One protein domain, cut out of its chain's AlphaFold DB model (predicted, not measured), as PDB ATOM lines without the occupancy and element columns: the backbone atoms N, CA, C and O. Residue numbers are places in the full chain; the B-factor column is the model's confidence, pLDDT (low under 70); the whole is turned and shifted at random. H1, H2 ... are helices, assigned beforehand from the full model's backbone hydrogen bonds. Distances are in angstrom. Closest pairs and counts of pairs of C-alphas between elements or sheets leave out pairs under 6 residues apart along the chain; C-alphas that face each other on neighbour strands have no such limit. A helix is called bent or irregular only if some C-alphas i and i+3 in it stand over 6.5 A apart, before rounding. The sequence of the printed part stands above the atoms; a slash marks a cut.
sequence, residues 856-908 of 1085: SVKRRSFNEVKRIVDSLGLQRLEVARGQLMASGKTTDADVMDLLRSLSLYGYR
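AT A GLANCE: This is residues 856 to 908 of the 1085 residues of the protein "Helitron_like_N domain-containing protein" of Periconia macrospinosa (UniProt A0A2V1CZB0). Three helices form a flat arch: H1 and H2 are its two sides, joined at a tight turn but apart from each other, and H3 folds back to begin in the hollow between them. H1 and H3 spread from each other as a rough V towards the side where H1 begins, with the first part of H3 packed on residues 865 to 868 of H1, while H2 stands across the narrow side of that V and comes near H3. The printed part has 53 residues with three named helices, in the order H1, H2, H3, and no named strand; the class is all helix. The whole is only just compact, close to loose, with a radius of gyration of the C-alphas of 11.8 A. Its outline is flat, with spans of 33 by 27 by 14 A along the three main axes.

HOW THE PARTS SIT: The longest helices by residues are H2, residues 874 to 887, and H3, residues 893 to 906. H2 and H3 are close but not clearly touching, with 2 pairs of C-alphas within 8 A. Their closest C-alphas are those of Ala 880 and Val 895, 7.4 A apart. Their lines stand at 71 degrees, about perpendicular but only just, and their centres are 14.8 A apart. H3 touches H1, residues 859 to 871, with 5 pairs of C-alphas within 8 A. The closest C-alphas of H1 and H3 are those of Ile 868 and Asp 894, 5.8 A apart. A part of each helix alone touches the other, residues 865 to 868 of H1 and residues 894 to 898 of H3. H1 and H3 run opposite ways at a steep tilt of 51 degrees, and their centres are 11.7 A apart. H1 and H2 follow each other in the chain, yet they are apart, with no C-alpha of the one within 8 A of the other. In H2 every pair of O i and N i+4 is within hydrogen-bond range; in H1 it is 7 of 9 pairs and in H3 7 of 10.

IN THESE COORDINATES: H2 runs 19.8 A from C-alpha 874 to C-alpha 887, which lies at (5.909, 36.681, -21.184). H3 measures 19.9 A from its first to its last C-alpha; it begins with C-alpha 893 of Ala at (2.436, 41.944, -7.255) and ends with C-alpha 906 of Gly at (-14.064, 34.284, -15.329). H1 begins with C-alpha 859 of Arg at (-15.546, 41.981, 2.279) and measures 19.4 A to C-alpha 871. H1 is irregular: C-alphas 860 and 863 are 7.4 A apart, where a regular helix has about 5 A, and its line is a rough one. No helix is bent.

THE WHOLE: The two C-alphas farthest apart are those of Arg 859, the first residue of H1, and Ala 886, which belongs to H2, at 34.0 A. The first and last printed C-alphas, those of Ser 856 and Arg 908, are 13.5 A apart. The printed part runs from residue 856 to residue 908 and has no cut. The link from H1 to H2, with 2 residues between them, is tight, and the link from H2 to H3, with 5 residues between them, is also tight. The mean pLDDT of the printed part is 79.0. Eleven residues are under 70, namely residues 856 to 858, residue 885 and residues 902 to 908, of which 902 to 906 belong to H3. By helix, the mean pLDDT is 83 in H1, 81 in H2 and 76 in H3.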
ATOM      1  N   SER A 856     -17.043  42.804  -6.897       58.50
ATOM      2  CA  SER A 856     -17.586  42.103  -5.729       58.50
ATOM      3  C   SER A 856     -16.482  41.442  -4.903       58.50
ATOM      4  O   SER A 856     -16.492  40.234  -4.651       58.50
ATOM      5  N   VAL A 857     -15.496  42.247  -4.496       63.81
ATOM      6  CA  VAL A 857     -14.388  41.804  -3.642       63.81
ATOM      7  C   VAL A 857     -14.948  41.188  -2.357       63.81
ATOM      8  O   VAL A 857     -15.872  41.731  -1.746       63.81
ATOM      9  N   LYS A 858     -14.375  40.064  -1.900       66.31
ATOM     10  CA  LYS A 858     -14.703  39.502  -0.578       66.31
ATOM     11  C   LYS A 858     -14.521  40.600   0.472       66.31
ATOM     12  O   LYS A 858     -13.447  41.186   0.531       66.31
ATOM     13  N   ARG A 859     -15.519  40.839   1.334       71.06
ATOM     14  CA  ARG A 859     -15.546  41.981   2.279       71.06
ATOM     15  C   ARG A 859     -14.244  42.179   3.076       71.06
ATOM     16  O   ARG A 859     -13.855  43.314   3.308       71.06
ATOM     17  N   ARG A 860     -13.553  41.088   3.433       78.56
ATOM     18  CA  ARG A 860     -12.248  41.099   4.127       78.56
ATOM     19  C   ARG A 860     -11.076  41.674   3.311       78.56
ATOM     20  O   ARG A 860     -10.173  42.247   3.897       78.56
ATOM     21  N   SER A 861     -11.106  41.545   1.985       74.81
ATOM     22  CA  SER A 861     -10.061  42.008   1.054       74.81
ATOM     23  C   SER A 861     -10.419  43.334   0.370       74.81
ATOM     24  O   SER A 861      -9.664  43.818  -0.465       74.81
ATOM     25  N   PHE A 862     -11.565  43.948   0.696       81.38
ATOM     26  CA  PHE A 862     -11.996  45.202   0.066       81.38
ATOM     27  C   PHE A 862     -11.004  46.351   0.305       81.38
ATOM     28  O   PHE A 862     -10.651  47.052  -0.636       81.38
ATOM     29  N   ASN A 863     -10.510  46.510   1.538       84.62
ATOM     30  CA  ASN A 863      -9.555  47.571   1.886       84.62
ATOM     31  C   ASN A 863      -8.207  47.397   1.163       84.62
ATOM     32  O   ASN A 863      -7.584  48.373   0.757       84.62
ATOM     33  N   GLU A 864      -7.783  46.147   0.980       83.25
ATOM     34  CA  GLU A 864      -6.550  45.760   0.292       83.25
ATOM     35  C   GLU A 864      -6.641  46.014  -1.217       83.25
ATOM     36  O   GLU A 864      -5.783  46.699  -1.772       83.25
ATOM     37  N   VAL A 865      -7.726  45.567  -1.864       82.50
ATOM     38  CA  VAL A 865      -7.980  45.849  -3.288       82.50
ATOM     39  C   VAL A 865      -8.214  47.343  -3.527       82.50
ATOM     40  O   VAL A 865      -7.753  47.858  -4.541       82.50
ATOM     41  N   LYS A 866      -8.852  48.071  -2.597       85.12
ATOM     42  CA  LYS A 866      -8.941  49.537  -2.679       85.12
ATOM     43  C   LYS A 866      -7.542  50.164  -2.668       85.12
ATOM     44  O   LYS A 866      -7.230  50.910  -3.585       85.12
ATOM     45  N   ARG A 867      -6.692  49.826  -1.689       89.00
ATOM     46  CA  ARG A 867      -5.306  50.327  -1.600       89.00
ATOM     47  C   ARG A 867      -4.513  50.058  -2.887       89.00
ATOM     48  O   ARG A 867      -3.764  50.926  -3.312       89.00
ATOM     49  N   ILE A 868      -4.690  48.880  -3.490       86.56
ATOM     50  CA  ILE A 868      -4.091  48.509  -4.782       86.56
ATOM     51  C   ILE A 868      -4.608  49.410  -5.915       86.56
ATOM     52  O   ILE A 868      -3.819  49.982  -6.656       86.56
ATOM     53  N   VAL A 869      -5.925  49.585  -6.051       84.62
ATOM     54  CA  VAL A 869      -6.506  50.433  -7.109       84.62
ATOM     55  C   VAL A 869      -6.115  51.907  -6.938       84.62
ATOM     56  O   VAL A 869      -5.822  52.574  -7.928       84.62
ATOM     57  N   ASP A 870      -6.042  52.399  -5.700       86.56
ATOM     58  CA  ASP A 870      -5.608  53.763  -5.384       86.56
ATOM     59  C   ASP A 870      -4.098  53.982  -5.662       86.56
ATOM     60  O   ASP A 870      -3.693  55.115  -5.927       86.56
ATOM     61  N   SER A 871      -3.262  52.928  -5.638       85.38
ATOM     62  CA  SER A 871      -1.805  52.997  -5.880       85.38
ATOM     63  C   SER A 871      -1.370  52.696  -7.326       85.38
ATOM     64  O   SER A 871      -0.191  52.858  -7.667       85.38
ATOM     65  N   LEU A 872      -2.290  52.273  -8.200       85.06
ATOM     66  CA  LEU A 872      -1.994  51.919  -9.590       85.06
ATOM     67  C   LEU A 872      -1.979  53.151 -10.513       85.06
ATOM     68  O   LEU A 872      -3.001  53.617 -11.020       85.06
ATOM     69  N   GLY A 873      -0.772  53.664 -10.760       86.12
ATOM     70  CA  GLY A 873      -0.497  54.661 -11.799       86.12
ATOM     71  C   GLY A 873      -0.437  54.060 -13.211       86.12
ATOM     72  O   GLY A 873      -0.084  52.894 -13.385       86.12
ATOM     73  N   LEU A 874      -0.729  54.883 -14.227       82.31
ATOM     74  CA  LEU A 874      -0.736  54.489 -15.645       82.31
ATOM     75  C   LEU A 874       0.583  53.816 -16.072       82.31
ATOM     76  O   LEU A 874       0.560  52.734 -16.644       82.31
ATOM     77  N   GLN A 875       1.720  54.394 -15.682       85.19
ATOM     78  CA  GLN A 875       3.053  53.891 -16.022       85.19
ATOM     79  C   GLN A 875       3.336  52.478 -15.463       85.19
ATOM     80  O   GLN A 875       3.944  51.659 -16.150       85.19
ATOM     81  N   ARG A 876       2.842  52.137 -14.255       86.75
ATOM     82  CA  ARG A 876       2.926  50.757 -13.720       86.75
ATOM     83  C   ARG A 876       2.100  49.791 -14.571       86.75
ATOM     84  O   ARG A 876       2.561  48.694 -14.870       86.75
ATOM     85  N   LEU A 877       0.903  50.206 -14.992       85.44
ATOM     86  CA  LEU A 877       0.026  49.402 -15.849       85.44
ATOM     87  C   LEU A 877       0.606  49.209 -17.260       85.44
ATOM     88  O   LEU A 877       0.451  48.133 -17.829       85.44
ATOM     89  N   GLU A 878       1.308  50.200 -17.812       85.06
ATOM     90  CA  GLU A 878       1.987  50.101 -19.112       85.06
ATOM     91  C   GLU A 878       3.192  49.152 -19.071       85.06
ATOM     92  O   GLU A 878       3.321  48.298 -19.952       85.06
ATOM     93  N   VAL A 879       4.021  49.226 -18.021       86.31
ATOM     94  CA  VAL A 879       5.117  48.268 -17.789       86.31
ATOM     95  C   VAL A 879       4.564  46.856 -17.581       86.31
ATOM     96  O   VAL A 879       5.035  45.913 -18.220       86.31
ATOM     97  N   ALA A 880       3.521  46.697 -16.760       85.50
ATOM     98  CA  ALA A 880       2.873  45.403 -16.552       85.50
ATOM     99  C   ALA A 880       2.254  44.848 -17.849       85.50
ATOM    100  O   ALA A 880       2.404  43.659 -18.124       85.50
ATOM    101  N   ARG A 881       1.629  45.695 -18.685       81.50
ATOM    102  CA  ARG A 881       1.134  45.325 -20.025       81.50
ATOM    103  C   ARG A 881       2.270  44.814 -20.912       81.50
ATOM    104  O   ARG A 881       2.117  43.755 -21.508       81.50
ATOM    105  N   GLY A 882       3.398  45.525 -20.976       79.44
ATOM    106  CA  GLY A 882       4.564  45.106 -21.762       79.44
ATOM    107  C   GLY A 882       5.116  43.748 -21.319       79.44
ATOM    108  O   GLY A 882       5.336  42.866 -22.146       79.44
ATOM    109  N   GLN A 883       5.251  43.532 -20.006       83.75
ATOM    110  CA  GLN A 883       5.659  42.237 -19.450       83.75
ATOM    111  C   GLN A 883       4.656  41.115 -19.772       83.75
ATOM    112  O   GLN A 883       5.071  40.017 -20.154       83.75
ATOM    113  N   LEU A 884       3.350  41.385 -19.654       76.69
ATOM    114  CA  LEU A 884       2.284  40.419 -19.943       76.69
ATOM    115  C   LEU A 884       2.262  40.040 -21.428       76.69
ATOM    116  O   LEU A 884       2.203  38.852 -21.734       76.69
ATOM    117  N   MET A 885       2.410  41.008 -22.335       68.88
ATOM    118  CA  MET A 885       2.522  40.768 -23.780       68.88
ATOM    119  C   MET A 885       3.776  39.959 -24.147       68.88
ATOM    120  O   MET A 885       3.702  39.063 -24.982       68.88
ATOM    121  N   ALA A 886       4.917  40.224 -23.501       71.00
ATOM    122  CA  ALA A 886       6.173  39.531 -23.792       71.00
ATOM    123  C   ALA A 886       6.289  38.127 -23.160       71.00
ATOM    124  O   ALA A 886       7.002  37.277 -23.690       71.00
ATOM    125  N   SER A 887       5.638  37.873 -22.016       77.00
ATOM    126  CA  SER A 887       5.909  36.681 -21.184       77.00
ATOM    127  C   SER A 887       4.680  35.962 -20.604       77.00
ATOM    128  O   SER A 887       4.824  34.928 -19.943       77.00
ATOM    129  N   GLY A 888       3.471  36.500 -20.789       72.38
ATOM    130  CA  GLY A 888       2.246  36.003 -20.149       72.38
ATOM    131  C   GLY A 888       2.215  36.170 -18.622       72.38
ATOM    132  O   GLY A 888       1.420  35.510 -17.946       72.38
ATOM    133  N   LYS A 889       3.104  37.002 -18.058       76.94
ATOM    134  CA  LYS A 889       3.228  37.309 -16.622       76.94
ATOM    135  C   LYS A 889       3.623  38.776 -16.418       76.94
ATOM    136  O   LYS A 889       4.159  39.406 -17.316       76.94
ATOM    137  N   THR A 890       3.427  39.294 -15.209       84.50
ATOM    138  CA  THR A 890       4.064  40.535 -14.742       84.50
ATOM    139  C   THR A 890       4.792  40.269 -13.427       84.50
ATOM    140  O   THR A 890       4.421  39.359 -12.685       84.50
ATOM    141  N   THR A 891       5.842  41.040 -13.148       86.69
ATOM    142  CA  THR A 891       6.531  41.058 -11.851       86.69
ATOM    143  C   THR A 891       5.792  41.899 -10.808       86.69
ATOM    144  O   THR A 891       6.121  41.824  -9.628       86.69
ATOM    145  N   ASP A 892       4.809  42.708 -11.216       87.88
ATOM    146  CA  ASP A 892       4.061  43.587 -10.320       87.88
ATOM    147  C   ASP A 892       3.031  42.791  -9.494       87.88
ATOM    148  O   ASP A 892       2.049  42.253 -10.017       87.88
ATOM    149  N   ALA A 893       3.273  42.700  -8.183       87.00
ATOM    150  CA  ALA A 893       2.436  41.944  -7.255       87.00
ATOM    151  C   ALA A 893       1.027  42.540  -7.084       87.00
ATOM    152  O   ALA A 893       0.062  41.780  -7.024       87.00
ATOM    153  N   ASP A 894       0.891  43.871  -7.078       87.19
ATOM    154  CA  ASP A 894      -0.408  44.543  -6.951       87.19
ATOM    155  C   ASP A 894      -1.275  44.263  -8.193       87.19
ATOM    156  O   ASP A 894      -2.465  43.950  -8.081       87.19
ATOM    157  N   VAL A 895      -0.669  44.299  -9.389       84.88
ATOM    158  CA  VAL A 895      -1.345  43.933 -10.646       84.88
ATOM    159  C   VAL A 895      -1.701  42.445 -10.664       84.88
ATOM    160  O   VAL A 895      -2.823  42.095 -11.037       84.88
ATOM    161  N   MET A 896      -0.805  41.559 -10.210       84.00
ATOM    162  CA  MET A 896      -1.126  40.135 -10.060       84.00
ATOM    163  C   MET A 896      -2.298  39.904  -9.098       84.00
ATOM    164  O   MET A 896      -3.153  39.072  -9.398       84.00
ATOM    165  N   ASP A 897      -2.400  40.633  -7.986       81.62
ATOM    166  CA  ASP A 897      -3.512  40.483  -7.041       81.62
ATOM    167  C   ASP A 897      -4.833  41.082  -7.531       81.62
ATOM    168  O   ASP A 897      -5.904  40.511  -7.277       81.62
ATOM    169  N   LEU A 898      -4.782  42.149  -8.330       80.25
ATOM    170  CA  LEU A 898      -5.951  42.639  -9.054       80.25
ATOM    171  C   LEU A 898      -6.423  41.611 -10.102       80.25
ATOM    172  O   LEU A 898      -7.609  41.278 -10.138       80.25
ATOM    173  N   LEU A 899      -5.511  41.021 -10.883       77.81
ATOM    174  CA  LEU A 899      -5.823  39.955 -11.846       77.81
ATOM    175  C   LEU A 899      -6.344  38.680 -11.155       77.81
ATOM    176  O   LEU A 899      -7.341  38.106 -11.603       77.81
ATOM    177  N   ARG A 900      -5.766  38.268 -10.014       76.56
ATOM    178  CA  ARG A 900      -6.302  37.174  -9.176       76.56
ATOM    179  C   ARG A 900      -7.723  37.490  -8.708       76.56
ATOM    180  O   ARG A 900      -8.597  36.629  -8.812       76.56
ATOM    181  N   SER A 901      -7.979  38.720  -8.266       72.50
ATOM    182  CA  SER A 901      -9.307  39.183  -7.839       72.50
ATOM    183  C   SER A 901     -10.327  39.211  -8.985       72.50
ATOM    184  O   SER A 901     -11.493  38.884  -8.766       72.50
ATOM    185  N   LEU A 902      -9.899  39.529 -10.211       69.50
ATOM    186  CA  LEU A 902     -10.733  39.489 -11.418       69.50
ATOM    187  C   LEU A 902     -10.989  38.054 -11.919       69.50
ATOM    188  O   LEU A 902     -12.081  37.758 -12.406       69.50
ATOM    189  N   SER A 903     -10.044  37.126 -11.726       68.38
ATOM    190  CA  SER A 903     -10.196  35.707 -12.108       68.38
ATOM    191  C   SER A 903     -11.361  34.998 -11.395       68.38
ATOM    192  O   SER A 903     -11.929  34.036 -11.916       68.38
ATOM    193  N   LEU A 904     -11.806  35.528 -10.248       65.94
ATOM    194  CA  LEU A 904     -13.006  35.072  -9.535       65.94
ATOM    195  C   LEU A 904     -14.297  35.196 -10.363       65.94
ATOM    196  O   LEU A 904     -15.301  34.576 -10.017       65.94
ATOM    197  N   TYR A 905     -14.284  35.971 -11.449       66.69
ATOM    198  CA  TYR A 905     -15.439  36.221 -12.314       66.69
ATOM    199  C   TYR A 905     -15.422  35.403 -13.604       66.69
ATOM    200  O   TYR A 905     -16.487  35.117 -14.162       66.69
ATOM    201  N   GLY A 906     -14.236  34.983 -14.058       68.19
ATOM    202  CA  GLY A 906     -14.064  34.284 -15.329       68.19
ATOM    203  C   GLY A 906     -14.847  32.972 -15.410       68.19
ATOM    204  O   GLY A 906     -15.307  32.607 -16.483       68.19
ATOM    205  N   TYR A 907     -15.098  32.275 -14.295       69.81
ATOM    206  CA  TYR A 907     -15.857  31.014 -14.331       69.81
ATOM    207  C   TYR A 907     -17.318  31.185 -14.792       69.81
ATOM    208  O   TYR A 907     -17.921  30.234 -15.271       69.81
ATOM    209  N   ARG A 908     -17.883  32.400 -14.710       68.81
ATOM    210  CA  ARG A 908     -19.229  32.718 -15.233       68.81
ATOM    211  C   ARG A 908     -19.225  33.136 -16.709       68.81
ATOM    212  O   ARG A 908     -20.282  33.444 -17.259       68.81
TER     213      ARG A 908